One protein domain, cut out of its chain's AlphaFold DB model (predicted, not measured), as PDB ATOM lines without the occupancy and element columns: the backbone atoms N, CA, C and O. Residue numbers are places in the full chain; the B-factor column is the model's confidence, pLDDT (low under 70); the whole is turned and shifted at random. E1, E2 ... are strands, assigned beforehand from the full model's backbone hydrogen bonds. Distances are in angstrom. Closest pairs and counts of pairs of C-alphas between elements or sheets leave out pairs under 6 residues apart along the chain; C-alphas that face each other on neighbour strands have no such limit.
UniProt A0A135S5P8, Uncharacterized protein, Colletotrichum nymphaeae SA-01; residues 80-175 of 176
ATOM      1  N   SER A  80     -54.329  20.611 -11.404       92.00
ATOM      2  CA  SER A  80     -54.367  21.427 -10.201       92.00
ATOM      3  C   SER A  80     -55.257  22.655 -10.385       92.00
ATOM      4  O   SER A  80     -55.670  23.008 -11.488       92.00
ATOM      5  N   GLY A  81     -55.461  23.388  -9.290       91.25
ATOM      6  CA  GLY A  81     -55.886  24.782  -9.384       91.25
ATOM      7  C   GLY A  81     -54.883  25.646 -10.161       91.25
ATOM      8  O   GLY A  81     -53.737  25.247 -10.395       91.25
ATOM      9  N   ILE A  82     -55.325  26.845 -10.535       92.69
ATOM     10  CA  ILE A  82     -54.499  27.840 -11.224       92.69
ATOM     11  C   ILE A  82     -53.586  28.547 -10.219       92.69
ATOM     12  O   ILE A  82     -54.029  28.926  -9.135       92.69
ATOM     13  N   PHE A  83     -52.338  28.795 -10.610       94.44
ATOM     14  CA  PHE A  83     -51.416  29.656  -9.873       94.44
ATOM     15  C   PHE A  83     -50.742  30.688 -10.781       94.44
ATOM     16  O   PHE A  83     -50.787  30.597 -12.008       94.44
ATOM     17  N   LYS A  84     -50.127  31.696 -10.158       95.25
ATOM     18  CA  LYS A  84     -49.356  32.748 -10.831       95.25
ATOM     19  C   LYS A  84     -47.928  32.776 -10.310       95.25
ATOM     20  O   LYS A  84     -47.650  32.282  -9.219       95.25
ATOM     21  N   ALA A  85     -47.044  33.400 -11.076       96.00
ATOM     22  CA  ALA A  85     -45.653  33.589 -10.703       96.00
ATOM     23  C   ALA A  85     -45.336  35.057 -10.408       96.00
ATOM     24  O   ALA A  85     -45.869  35.978 -11.022       96.00
ATOM     25  N   GLY A  86     -44.438  35.263  -9.451       95.56
ATOM     26  CA  GLY A  86     -43.908  36.574  -9.111       95.56
ATOM     27  C   GLY A  86     -42.964  37.144 -10.165       95.56
ATOM     28  O   GLY A  86     -42.171  36.408 -10.748       95.56
ATOM     29  N   ASN A  87     -42.970  38.463 -10.362       94.31
ATOM     30  CA  ASN A  87     -41.989  39.135 -11.220       94.31
ATOM     31  C   ASN A  87     -40.659  39.347 -10.467       94.31
ATOM     32  O   ASN A  87     -40.392  40.434  -9.949       94.31
ATOM     33  N   GLY A  88     -39.863  38.282 -10.357       93.00
ATOM     34  CA  GLY A  88     -38.576  38.279  -9.661       93.00
ATOM     35  C   GLY A  88     -38.603  37.568  -8.306       93.00
ATOM     36  O   GLY A  88     -39.642  37.462  -7.655       93.00
ATOM     37  N   TYR A  89     -37.423  37.138  -7.845       91.94
ATOM     38  CA  TYR A  89     -37.232  36.417  -6.575       91.94
ATOM     39  C   TYR A  89     -37.857  37.130  -5.363       91.94
ATOM     40  O   TYR A  89     -38.544  36.510  -4.552       91.94
ATOM     41  N   TYR A  90     -37.683  38.452  -5.267       94.31
ATOM     42  CA  TYR A  90     -38.225  39.267  -4.172       94.31
ATOM     43  C   TYR A  90     -39.746  39.474  -4.233       94.31
ATOM     44  O   TYR A  90     -40.328  39.988  -3.283       94.31
ATOM     45  N   LYS A  91     -40.392  39.095  -5.341       94.94
ATOM     46  CA  LYS A  91     -41.842  39.207  -5.553       94.94
ATOM     47  C   LYS A  91     -42.496  37.843  -5.770       94.94
ATOM     48  O   LYS A  91     -43.547  37.781  -6.398       94.94
ATOM     49  N   ARG A  92     -41.870  36.758  -5.293       95.44
ATOM     50  CA  ARG A  92     -42.382  35.388  -5.430       95.44
ATOM     51  C   ARG A  92     -43.802  35.252  -4.885       95.44
ATOM     52  O   ARG A  92     -44.135  35.830  -3.851       95.44
ATOM     53  N   ILE A  93     -44.615  34.465  -5.577       96.31
ATOM     54  CA  ILE A  93     -46.004  34.200  -5.200       96.31
ATOM     55  C   ILE A  93     -46.080  32.789  -4.642       96.31
ATOM     56  O   ILE A  93     -45.580  31.858  -5.266       96.31
ATOM     57  N   VAL A  94     -46.714  32.641  -3.480       95.69
ATOM     58  CA  VAL A  94     -47.006  31.343  -2.866       95.69
ATOM     59  C   VAL A  94     -48.484  31.041  -3.074       95.69
ATOM     60  O   VAL A  94     -49.334  31.853  -2.710       95.69
ATOM     61  N   THR A  95     -48.793  29.891  -3.665       95.62
ATOM     62  CA  THR A  95     -50.168  29.451  -3.935       95.62
ATOM     63  C   THR A  95     -50.381  28.044  -3.388       95.62
ATOM     64  O   THR A  95     -49.613  27.136  -3.696       95.62
ATOM     65  N   GLY A  96     -51.430  27.849  -2.589       93.19
ATOM     66  CA  GLY A  96     -51.863  26.519  -2.160       93.19
ATOM     67  C   GLY A  96     -52.638  25.813  -3.273       93.19
ATOM     68  O   GLY A  96     -53.593  26.379  -3.803       93.19
ATOM     69  N   LEU A  97     -52.235  24.594  -3.624       92.69
ATOM     70  CA  LEU A  97     -52.816  23.791  -4.701       92.69
ATOM     71  C   LEU A  97     -53.014  22.341  -4.251       92.69
ATOM     72  O   LEU A  97     -52.366  21.864  -3.320       92.69
ATOM     73  N   VAL A  98     -53.874  21.617  -4.966       91.50
ATOM     74  CA  VAL A  98     -53.966  20.157  -4.883       91.50
ATOM     75  C   VAL A  98     -53.401  19.580  -6.172       91.50
ATOM     76  O   VAL A  98     -53.907  19.889  -7.249       91.50
ATOM     77  N   ILE A  99     -52.359  18.757  -6.071       92.12
ATOM     78  CA  ILE A  99     -51.754  18.068  -7.214       92.12
ATOM     79  C   ILE A  99     -51.850  16.570  -6.963       92.12
ATOM     80  O   ILE A  99     -51.311  16.080  -5.972       92.12
ATOM     81  N   ASN A 100     -52.549  15.846  -7.840       89.12
ATOM     82  CA  ASN A 100     -52.763  14.403  -7.718       89.12
ATOM     83  C   ASN A 100     -53.227  13.982  -6.301       89.12
ATOM     84  O   ASN A 100     -52.675  13.080  -5.674       89.12
ATOM     85  N   GLY A 101     -54.195  14.724  -5.746       87.75
ATOM     86  CA  GLY A 101     -54.743  14.497  -4.401       87.75
ATOM     87  C   GLY A 101     -53.876  14.976  -3.227       87.75
ATOM     88  O   GLY A 101     -54.307  14.870  -2.080       87.75
ATOM     89  N   VAL A 102     -52.686  15.531  -3.476       90.44
ATOM     90  CA  VAL A 102     -51.770  16.027  -2.437       90.44
ATOM     91  C   VAL A 102     -51.877  17.546  -2.314       90.44
ATOM     92  O   VAL A 102     -51.682  18.265  -3.290       90.44
ATOM     93  N   ASN A 103     -52.160  18.039  -1.104       91.88
ATOM     94  CA  ASN A 103     -52.098  19.470  -0.795       91.88
ATOM     95  C   ASN A 103     -50.637  19.940  -0.753       91.88
ATOM     96  O   ASN A 103     -49.840  19.433   0.043       91.88
ATOM     97  N   VAL A 104     -50.310  20.929  -1.576       92.38
ATOM     98  CA  VAL A 104     -48.965  21.499  -1.706       92.38
ATOM     99  C   VAL A 104     -49.026  23.022  -1.715       92.38
ATOM    100  O   VAL A 104     -50.000  23.614  -2.180       92.38
ATOM    101  N   ALA A 105     -47.972  23.666  -1.228       93.88
ATOM    102  CA  ALA A 105     -47.718  25.077  -1.470       93.88
ATOM    103  C   ALA A 105     -46.698  25.197  -2.607       93.88
ATOM    104  O   ALA A 105     -45.605  24.638  -2.535       93.88
ATOM    105  N   VAL A 106     -47.066  25.909  -3.669       94.94
ATOM    106  CA  VAL A 106     -46.180  26.202  -4.797       94.94
ATOM    107  C   VAL A 106     -45.720  27.642  -4.692       94.94
ATOM    108  O   VAL A 106     -46.535  28.565  -4.740       94.94
ATOM    109  N   THR A 107     -44.412  27.830  -4.575       96.81
ATOM    110  CA  THR A 107     -43.771  29.142  -4.639       96.81
ATOM    111  C   THR A 107     -43.192  29.345  -6.034       96.81
ATOM    112  O   THR A 107     -42.331  28.580  -6.459       96.81
ATOM    113  N   ALA A 108     -43.644  30.374  -6.750       96.69
ATOM    114  CA  ALA A 108     -43.279  30.610  -8.146       96.69
ATOM    115  C   ALA A 108     -42.755  32.033  -8.387       96.69
ATOM    116  O   ALA A 108     -43.337  33.018  -7.909       96.69
ATOM    117  N   TRP A 109     -41.670  32.159  -9.156       97.19
ATOM    118  CA  TRP A 109     -41.122  33.453  -9.577       97.19
ATOM    119  C   TRP A 109     -40.325  33.362 -10.875       97.19
ATOM    120  O   TRP A 109     -39.644  32.377 -11.145       97.19
ATOM    121  N   PHE A 110     -40.358  34.429 -11.662       95.56
ATOM    122  CA  PHE A 110     -39.522  34.563 -12.846       95.56
ATOM    123  C   PHE A 110     -38.101  34.985 -12.488       95.56
ATOM    124  O   PHE A 110     -37.892  35.839 -11.624       95.56
ATOM    125  N   ASN A 111     -37.130  34.418 -13.196       93.75
ATOM    126  CA  ASN A 111     -35.818  35.042 -13.352       93.75
ATOM    127  C   ASN A 111     -35.863  36.105 -14.455       93.75
ATOM    128  O   ASN A 111     -35.361  37.213 -14.299       93.75
ATOM    129  N   ASP A 112     -36.498  35.733 -15.565       89.06
ATOM    130  CA  ASP A 112     -36.677  36.509 -16.787       89.06
ATOM    131  C   ASP A 112     -37.855  35.916 -17.588       89.06
ATOM    132  O   ASP A 112     -38.494  34.958 -17.153       89.06
ATOM    133  N   ILE A 113     -38.145  36.472 -18.768       89.12
ATOM    134  CA  ILE A 113     -39.259  36.023 -19.625       89.12
ATOM    135  C   ILE A 113     -39.077  34.608 -20.209       89.12
ATOM    136  O   ILE A 113     -40.010  34.081 -20.809       89.12
ATOM    137  N   HIS A 114     -37.901  33.995 -20.067       90.38
ATOM    138  CA  HIS A 114     -37.588  32.651 -20.560       90.38
ATOM    139  C   HIS A 114     -37.462  31.610 -19.446       90.38
ATOM    140  O   HIS A 114     -37.495  30.411 -19.727       90.38
ATOM    141  N   THR A 115     -37.316  32.050 -18.194       92.00
ATOM    142  CA  THR A 115     -37.013  31.164 -17.070       92.00
ATOM    143  C   THR A 115     -37.942  31.425 -15.890       92.00
ATOM    144  O   THR A 115     -37.900  32.486 -15.258       92.00
ATOM    145  N   LEU A 116     -38.736  30.409 -15.558       94.75
ATOM    146  CA  LEU A 116     -39.607  30.364 -14.388       94.75
ATOM    147  C   LEU A 116     -39.031  29.398 -13.349       94.75
ATOM    148  O   LEU A 116     -38.686  28.264 -13.674       94.75
ATOM    149  N   PHE A 117     -38.960  29.826 -12.094       96.25
ATOM    150  CA  PHE A 117     -38.605  28.974 -10.969       96.25
ATOM    151  C   PHE A 117     -39.846  28.553 -10.192       96.25
ATOM    152  O   PHE A 117     -40.721  29.379  -9.921       96.25
ATOM    153  N   LEU A 118     -39.888  27.276  -9.813       96.19
ATOM    154  CA  LEU A 118     -40.921  26.685  -8.969       96.19
ATOM    155  C   LEU A 118     -40.273  25.976  -7.782       96.19
ATOM    156  O   LEU A 118     -39.349  25.190  -7.967       96.19
ATOM    157  N   GLN A 119     -40.790  26.206  -6.584       95.50
ATOM    158  CA  GLN A 119     -40.461  25.451  -5.380       95.50
ATOM    159  C   GLN A 119     -41.745  24.853  -4.809       95.50
ATOM    160  O   GLN A 119     -42.788  25.513  -4.807       95.50
ATOM    161  N   PHE A 120     -41.662  23.611  -4.339       94.56
ATOM    162  CA  PHE A 120     -42.803  22.863  -3.822       94.56
ATOM    163  C   PHE A 120     -42.571  22.484  -2.367       94.56
ATOM    164  O   PHE A 120     -41.600  21.795  -2.054       94.56
ATOM    165  N   ASP A 121     -43.520  22.862  -1.517       92.50
ATOM    166  CA  ASP A 121     -43.518  22.518  -0.102       92.50
ATOM    167  C   ASP A 121     -44.779  21.704   0.221       92.50
ATOM    168  O   ASP A 121     -45.896  22.027  -0.200       92.50
ATOM    169  N   ALA A 122     -44.616  20.620   0.975       87.06
ATOM    170  CA  ALA A 122     -45.743  19.820   1.430       87.06
ATOM    171  C   ALA A 122     -46.574  20.582   2.476       87.06
ATOM    172  O   ALA A 122     -46.037  21.095   3.456       87.06
ATOM    173  N   ALA A 123     -47.902  20.602   2.321       80.19
ATOM    174  CA  ALA A 123     -48.773  21.353   3.231       80.19
ATOM    175  C   ALA A 123     -49.053  20.640   4.574       80.19
ATOM    176  O   ALA A 123     -49.750  21.191   5.426       80.19
ATOM    177  N   PHE A 124     -48.570  19.408   4.771       80.50
ATOM    178  CA  PHE A 124     -48.845  18.611   5.968       80.50
ATOM    179  C   PHE A 124     -47.705  17.636   6.311       80.50
ATOM    180  O   PHE A 124     -47.020  17.135   5.415       80.50
ATOM    181  N   PRO A 125     -47.517  17.315   7.607       71.31
ATOM    182  CA  PRO A 125     -46.586  16.276   8.027       71.31
ATOM    183  C   PRO A 125     -47.081  14.907   7.530       71.31
ATOM    184  O   PRO A 125     -48.249  14.568   7.717       71.31
ATOM    185  N   ASN A 126     -46.186  14.115   6.927       80.38
ATOM    186  CA  ASN A 126     -46.440  12.825   6.250       80.38
ATOM    187  C   ASN A 126     -46.956  12.896   4.800       80.38
ATOM    188  O   ASN A 126     -47.587  11.948   4.328       80.38
ATOM    189  N   ALA A 127     -46.686  13.977   4.069       85.19
ATOM    190  CA  ALA A 127     -46.874  13.966   2.620       85.19
ATOM    191  C   ALA A 127     -46.011  12.879   1.938       85.19
ATOM    192  O   ALA A 127     -44.941  12.535   2.450       85.19
ATOM    193  N   PRO A 128     -46.441  12.340   0.777       88.44
ATOM    194  CA  PRO A 128     -45.609  11.447  -0.033       88.44
ATOM    195  C   PRO A 128     -44.259  12.096  -0.324       88.44
ATOM    196  O   PRO A 128     -44.227  13.293  -0.519       88.44
ATOM    197  N   ASN A 129     -43.157  11.350  -0.417       88.88
ATOM    198  CA  ASN A 129     -41.824  11.951  -0.619       88.88
ATOM    199  C   ASN A 129     -41.664  12.721  -1.942       88.88
ATOM    200  O   ASN A 129     -40.735  13.510  -2.093       88.88
ATOM    201  N   PHE A 130     -42.505  12.418  -2.927       91.19
ATOM    202  CA  PHE A 130     -42.522  13.083  -4.218       91.19
ATOM    203  C   PHE A 130     -43.906  12.956  -4.851       91.19
ATOM    204  O   PHE A 130     -44.680  12.054  -4.514       91.19
ATOM    205  N   ILE A 131     -44.170  13.811  -5.831       92.50
ATOM    206  CA  ILE A 131     -45.298  13.696  -6.758       92.50
ATOM    207  C   ILE A 131     -44.792  13.709  -8.201       92.50
ATOM    208  O   ILE A 131     -43.663  14.117  -8.476       92.50
ATOM    209  N   PHE A 132     -45.626  13.246  -9.127       93.12
ATOM    210  CA  PHE A 132     -45.395  13.404 -10.559       93.12
ATOM    211  C   PHE A 132     -46.438  14.356 -11.123       93.12
ATOM    212  O   PHE A 132     -47.634  14.078 -11.036       93.12
ATOM    213  N   ALA A 133     -45.976  15.462 -11.694       93.50
ATOM    214  CA  ALA A 133     -46.834  16.396 -12.404       93.50
ATOM    215  C   ALA A 133     -46.058  17.106 -13.510       93.50
ATOM    216  O   ALA A 133     -44.846  17.309 -13.410       93.50
ATOM    217  N   GLY A 134     -46.762  17.410 -14.592       93.00
ATOM    218  CA  GLY A 134     -46.337  18.291 -15.665       93.00
ATOM    219  C   GLY A 134     -46.743  19.721 -15.367       93.00
ATOM    220  O   GLY A 134     -47.404  20.005 -14.369       93.00
ATOM    221  N   PHE A 135     -46.342  20.614 -16.254       93.19
ATOM    222  CA  PHE A 135     -46.627  22.038 -16.164       93.19
ATOM    223  C   PHE A 135     -47.249  22.506 -17.467       93.19
ATOM    224  O   PHE A 135     -46.887  22.014 -18.538       93.19
ATOM    225  N   GLU A 136     -48.168  23.452 -17.366       91.31
ATOM    226  CA  GLU A 136     -48.798  24.088 -18.509       91.31
ATOM    227  C   GLU A 136     -48.992  25.578 -18.227       91.31
ATOM    228  O   GLU A 136     -49.510  25.975 -17.178       91.31
ATOM    229  N   ASP A 137     -48.569  26.402 -19.180       90.69
ATOM    230  CA  ASP A 137     -48.966  27.798 -19.278       90.69
ATOM    231  C   ASP A 137     -50.312  27.879 -19.997       90.69
ATOM    232  O   ASP A 137     -50.404  27.658 -21.204       90.69
ATOM    233  N   VAL A 138     -51.356  28.222 -19.246       86.81
ATOM    234  CA  VAL A 138     -52.741  28.257 -19.731       86.81
ATOM    235  C   VAL A 138     -52.938  29.350 -20.782       86.81
ATOM    236  O   VAL A 138     -53.831  29.243 -21.620       86.81
ATOM    237  N   SER A 139     -52.123  30.407 -20.749       83.50
ATOM    238  CA  SER A 139     -52.237  31.523 -21.688       83.50
ATOM    239  C   SER A 139     -51.589  31.210 -23.036       83.50
ATOM    240  O   SER A 139     -52.084  31.648 -24.071       83.50
ATOM    241  N   THR A 140     -50.459  30.497 -23.034       82.00
ATOM    242  CA  THR A 140     -49.645  30.276 -24.246       82.00
ATOM    243  C   THR A 140     -49.704  28.845 -24.778       82.00
ATOM    244  O   THR A 140     -49.300  28.606 -25.914       82.00
ATOM    245  N   GLY A 141     -50.201  27.895 -23.984       81.06
ATOM    246  CA  GLY A 141     -50.209  26.466 -24.305       81.06
ATOM    247  C   GLY A 141     -48.835  25.797 -24.188       81.06
ATOM    248  O   GLY A 141     -48.672  24.660 -24.628       81.06
ATOM    249  N   VAL A 142     -47.830  26.483 -23.627       84.69
ATOM    250  CA  VAL A 142     -46.506  25.891 -23.392       84.69
ATOM    251  C   VAL A 142     -46.629  24.807 -22.328       84.69
ATOM    252  O   VAL A 142     -46.955  25.086 -21.176       84.69
ATOM    253  N   GLU A 143     -46.321  23.569 -22.711       87.06
ATOM    254  CA  GLU A 143     -46.402  22.404 -21.835       87.06
ATOM    255  C   GLU A 143     -45.032  21.778 -21.552       87.06
ATOM    256  O   GLU A 143     -44.132  21.722 -22.397       87.06
ATOM    257  N   ARG A 144     -44.895  21.237 -20.341       87.62
ATOM    258  CA  ARG A 144     -43.789  20.370 -19.940       87.62
ATOM    259  C   ARG A 144     -44.348  19.048 -19.435       87.62
ATOM    260  O   ARG A 144     -45.223  19.024 -18.572       87.62
ATOM    261  N   ALA A 145     -43.800  17.955 -19.964       89.62
ATOM    262  CA  ALA A 145     -44.162  16.601 -19.561       89.62
ATOM    263  C   ALA A 145     -43.926  16.372 -18.056       89.62
ATOM    264  O   ALA A 145     -43.011  16.991 -17.504       89.62
ATOM    265  N   PRO A 146     -44.684  15.468 -17.403       91.88
ATOM    266  CA  PRO A 146     -44.569  15.243 -15.978       91.88
ATOM    267  C   PRO A 146     -43.179  14.803 -15.557       91.88
ATOM    268  O   PRO A 146     -42.565  13.942 -16.189       91.88
ATOM    269  N   TRP A 147     -42.696  15.384 -14.465       93.69
ATOM    270  CA  TRP A 147     -41.427  15.017 -13.853       93.69
ATOM    271  C   TRP A 147     -41.614  14.736 -12.368       93.69
ATOM    272  O   TRP A 147     -42.647  15.053 -11.777       93.69
ATOM    273  N   ARG A 148     -40.605  14.098 -11.773       93.94
ATOM    274  CA  ARG A 148     -40.571  13.856 -10.336       93.94
ATOM    275  C   ARG A 148     -40.315  15.176  -9.615       93.94
ATOM    276  O   ARG A 148     -39.253  15.764  -9.790       93.94
ATOM    277  N   ILE A 149     -41.264  15.575  -8.782       93.88
ATOM    278  CA  ILE A 149     -41.190  16.744  -7.912       93.88
ATOM    279  C   ILE A 149     -40.978  16.238  -6.488       93.88
ATOM    280  O   ILE A 149     -41.862  15.603  -5.913       93.88
ATOM    281  N   SER A 150     -39.792  16.486  -5.954       92.44
ATOM    282  CA  SER A 150     -39.437  16.311  -4.550       92.44
ATOM    283  C   SER A 150     -39.676  17.625  -3.800       92.44
ATOM    284  O   SER A 150     -39.656  18.706  -4.391       92.44
ATOM    285  N   TRP A 151     -39.894  17.532  -2.493       91.44
ATOM    286  CA  TRP A 151     -40.063  18.712  -1.647       91.44
ATOM    287  C   TRP A 151     -38.753  19.459  -1.440       91.44
ATOM    288  O   TRP A 151     -37.679  18.866  -1.538       91.44
ATOM    289  N   ASP A 152     -38.868  20.757  -1.158       81.75
ATOM    290  CA  ASP A 152     -37.754  21.656  -0.835       81.75
ATOM    291  C   ASP A 152     -36.717  21.834  -1.969       81.75
ATOM    292  O   ASP A 152     -35.675  22.469  -1.787       81.75
ATOM    293  N   GLU A 153     -37.000  21.317  -3.167       89.94
ATOM    294  CA  GLU A 153     -36.199  21.529  -4.371       89.94
ATOM    295  C   GLU A 153     -36.736  22.713  -5.190       89.94
ATOM    296  O   GLU A 153     -37.944  22.908  -5.344       89.94
ATOM    297  N   ILE A 154     -35.812  23.492  -5.762       93.75
ATOM    298  CA  ILE A 154     -36.132  24.561  -6.710       93.75
ATOM    299  C   ILE A 154     -35.936  24.029  -8.129       93.75
ATOM    300  O   ILE A 154     -34.828  23.677  -8.538       93.75
ATOM    301  N   TYR A 155     -37.012  24.030  -8.905       94.31
ATOM    302  CA  TYR A 155     -37.028  23.622 -10.301       94.31
ATOM    303  C   TYR A 155     -36.929  24.831 -11.221       94.31
ATOM    304  O   TYR A 155     -37.700  25.780 -11.105       94.31
ATOM    305  N   SER A 156     -36.009  24.759 -12.183       94.00
ATOM    306  CA  SER A 156     -35.909  25.720 -13.281       94.00
ATOM    307  C   SER A 156     -36.693  25.215 -14.492       94.00
ATOM    308  O   SER A 156     -36.392  24.157 -15.063       94.00
ATOM    309  N   LEU A 157     -37.695  25.981 -14.907       91.06
ATOM    310  CA  LEU A 157     -38.441  25.784 -16.141       91.06
ATOM    311  C   LEU A 157     -37.948  26.796 -17.178       91.06
ATOM    312  O   LEU A 157     -38.351  27.956 -17.169       91.06
ATOM    313  N   ALA A 158     -37.052  26.340 -18.053       89.19
ATOM    314  CA  ALA A 158     -36.630  27.092 -19.228       89.19
ATOM    315  C   ALA A 158     -37.491  26.687 -20.429       89.19
ATOM    316  O   ALA A 158     -37.681  25.493 -20.681       89.19
ATOM    317  N   ILE A 159     -38.004  27.674 -21.155       85.94
ATOM    318  CA  ILE A 159     -38.786  27.456 -22.381       85.94
ATOM    319  C   ILE A 159     -37.887  27.358 -23.608       85.94
ATOM    320  O   ILE A 159     -36.693  27.673 -23.563       85.94
ATOM    321  N   LYS A 160     -38.455  26.886 -24.719       83.75
ATOM    322  CA  LYS A 160     -37.693  26.709 -25.955       83.75
ATOM    323  C   LYS A 160     -37.312  28.067 -26.556       83.75
ATOM    324  O   LYS A 160     -38.028  29.052 -26.371       83.75
ATOM    325  N   PRO A 161     -36.218  28.132 -27.335       77.56
ATOM    326  CA  PRO A 161     -35.881  29.338 -28.082       77.56
ATOM    327  C   PRO A 161     -37.056  29.795 -28.962       77.56
ATOM    328  O   PRO A 161     -37.564  29.014 -29.763       77.56
ATOM    329  N   GLY A 162     -37.470  31.055 -28.815       80.19
ATOM    330  CA  GLY A 162     -38.596  31.649 -29.550       80.19
ATOM    331  C   GLY A 162     -39.925  31.676 -28.786       80.19
ATOM    332  O   GLY A 162     -40.821  32.421 -29.178       80.19
ATOM    333  N   GLU A 163     -40.044  30.938 -27.681       84.19
ATOM    334  CA  GLU A 163     -41.168  31.045 -26.747       84.19
ATOM    335  C   GLU A 163     -40.858  32.096 -25.669       84.19
ATOM    336  O   GLU A 163     -39.696  32.380 -25.370       84.19
ATOM    337  N   ARG A 164     -41.904  32.692 -25.086       85.56
ATOM    338  CA  ARG A 164     -41.790  33.631 -23.961       85.56
ATOM    339  C   ARG A 164     -42.945  33.456 -22.988       85.56
ATOM    340  O   ARG A 164     -44.096  33.366 -23.413       85.56
ATOM    341  N   PHE A 165     -42.639  33.480 -21.699       87.81
ATOM    342  CA  PHE A 165     -43.643  33.684 -20.670       87.81
ATOM    343  C   PHE A 165     -44.054  35.156 -20.614       87.81
ATOM    344  O   PHE A 165     -43.259  36.055 -20.912       87.81
ATOM    345  N   GLN A 166     -45.289  35.403 -20.189       87.38
ATOM    346  CA  GLN A 166     -45.736  36.731 -19.774       87.38
ATOM    347  C   GLN A 166     -45.880  36.754 -18.253       87.38
ATOM    348  O   GLN A 166     -46.233  35.753 -17.630       87.38
ATOM    349  N   PHE A 167     -45.570  37.897 -17.641       86.38
ATOM    350  CA  PHE A 167     -45.532  38.023 -16.182       86.38
ATOM    351  C   PHE A 167     -46.901  37.848 -15.510       86.38
ATOM    352  O   PHE A 167     -46.966  37.580 -14.313       86.38
ATOM    353  N   ASP A 168     -47.983  38.003 -16.262       86.25
ATOM    354  CA  ASP A 168     -49.372  37.865 -15.834       86.25
ATOM    355  C   ASP A 168     -50.012  36.527 -16.240       86.25
ATOM    356  O   ASP A 168     -51.189  36.301 -15.932       86.25
ATOM    357  N   ASN A 169     -49.236  35.624 -16.858       89.81
ATOM    358  CA  ASN A 169     -49.705  34.295 -17.232       89.81
ATOM    359  C   ASN A 169     -50.172  33.484 -16.024       89.81
ATOM    360  O   ASN A 169     -49.747  33.665 -14.877       89.81
ATOM    361  N   SER A 170     -51.095  32.578 -16.324       92.00
ATOM    362  CA  SER A 170     -51.679  31.649 -15.373       92.00
ATOM    363  C   SER A 170     -51.202  30.241 -15.693       92.00
ATOM    364  O   SER A 170     -51.152  29.847 -16.855       92.00
ATOM    365  N   PHE A 171     -50.864  29.488 -14.656       93.19
ATOM    366  CA  PHE A 171     -50.232  28.182 -14.779       93.19
ATOM    367  C   PHE A 171     -51.059  27.112 -14.086       93.19
ATOM    368  O   PHE A 171     -51.724  27.385 -13.082       93.19
ATOM    369  N   VAL A 172     -50.982  25.889 -14.598       93.94
ATOM    370  CA  VAL A 172     -51.535  24.694 -13.953       93.94
ATOM    371  C   VAL A 172     -50.502  23.578 -13.942       93.94
ATOM    372  O   VAL A 172     -49.600  23.515 -14.781       93.94
ATOM    373  N   MET A 173     -50.642  22.686 -12.969       94.06
ATOM    374  CA  MET A 173     -49.931  21.417 -12.924       94.06
ATOM    375  C   MET A 173     -50.879  20.320 -13.405       94.06
ATOM    376  O   MET A 173     -52.055  20.337 -13.046       94.06
ATOM    377  N   TRP A 174     -50.390  19.364 -14.190       92.44
ATOM    378  CA  TRP A 174     -51.227  18.300 -14.762       92.44
ATOM    379  C   TRP A 174     -50.617  16.912 -14.579       92.44
ATOM    380  O   TRP A 174     -49.409  16.775 -14.400       92.44
ATOM    381  N   TRP A 175     -51.435  15.866 -14.613       90.69
ATOM    382  CA  TRP A 175     -50.981  14.473 -14.527       90.69
ATOM    383  C   TRP A 175     -51.802  13.566 -15.452       90.69
ATOM    384  O   TRP A 175     -52.768  14.006 -16.066       90.69
TER     385      TRP A 175
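AT A GLANCE: This is residues 80 to 175 of the 176 residues of an uncharacterized protein of Colletotrichum nymphaeae SA-01 (UniProt A0A135S5P8). Picture a small flattened barrel, not fully closed, made of two strongly twisted antiparallel sheets that come together most closely near some of their strand ends. One wall is the larger sheet, in the order E1, E2, E3, E6; the other is the smaller sheet, in the order E5, E4, E7, with residues 83 to 84 in a short antiparallel pairing to E7. The printed part has 96 residues, with no named helix and seven named strands, E1 to E7 in order along the chain, and its class is all strand. It is compact, with a radius of gyration of the C-alphas of 12.5 A, and its C-alphas span 40 by 28 by 20 A.

IN THESE COORDINATES: Start in the larger sheet with its longest strand, E2, residues 102 to 112: find C-alpha 102 at (-51.770, 16.027, -2.437) and run 29.2 A to C-alpha 112. Before it comes E1, residues 93 to 99, which begins at C-alpha 93 at (-46.004, 34.200, -5.200) and covers 17.2 A. After it comes E3, residues 115 to 122, 23.4 A long, and further on E6, residues 154 to 158, 12.8 A long. For the smaller sheet, look at E4, residues 130 to 137, 22.0 A long, and E5, residues 143 to 150, 19.6 A from first to last C-alpha, which bends by 60 degrees at residue 146. The last strand is E7, residues 170 to 174, 13.4 A long; find its end at C-alpha 174 at (-51.227, 18.300, -14.762).

HOW THE PARTS SIT: Begin with E1, E2 and E3, a meander, each strand the antiparallel neighbour of the one before. E1 and E2 form a hairpin at 139 degrees, where you find N 95 and O 106 within hydrogen-bond range at 2.8 A. E2 and E3 form a hairpin at 157 degrees, with N 107 and O 119 at 2.8 A. On the other side of E3 is E6, antiparallel at 150 degrees, with N 155 and O 118 at 2.8 A. The edge strands are E1 and E6, and from edge to edge the strands' lines turn by 87 degrees. Now go to the smaller sheet, whose inner strand is E4. E4 and E5 form a hairpin at 153 degrees, with N 149 and O 131 at 2.8 A. E4 and E7 are antiparallel at 139 degrees, with N 134 and O 174 at 2.7 A. To see where the sheets approach, compare the closest C-alphas of E1 and E7, those of Ile 99 and Met 173, which are 6.9 A apart. The closest C-alphas of E3 and E5, those of Phe 120 and Ser 150, are 7.4 A apart. E2 and E4 are only just apart, their closest C-alphas at 8.1 A, and E5 and E6 are only just apart too, at 8.4 A.

THE WHOLE: Look for the two C-alphas farthest apart at Pro 125, in the short link from E3 to E4, and Gly 162, in the long link of 11 residues from E6 to E7; they are 41.4 A apart. The other four links between strands are tight. Residues 80 to 92 hold no named element, and the first and last printed C-alphas, those of Ser 80 and Trp 175, are 8.9 A apart. The printed part has no cut. The mean pLDDT of the printed part is 90.6, and no printed residue is under 70.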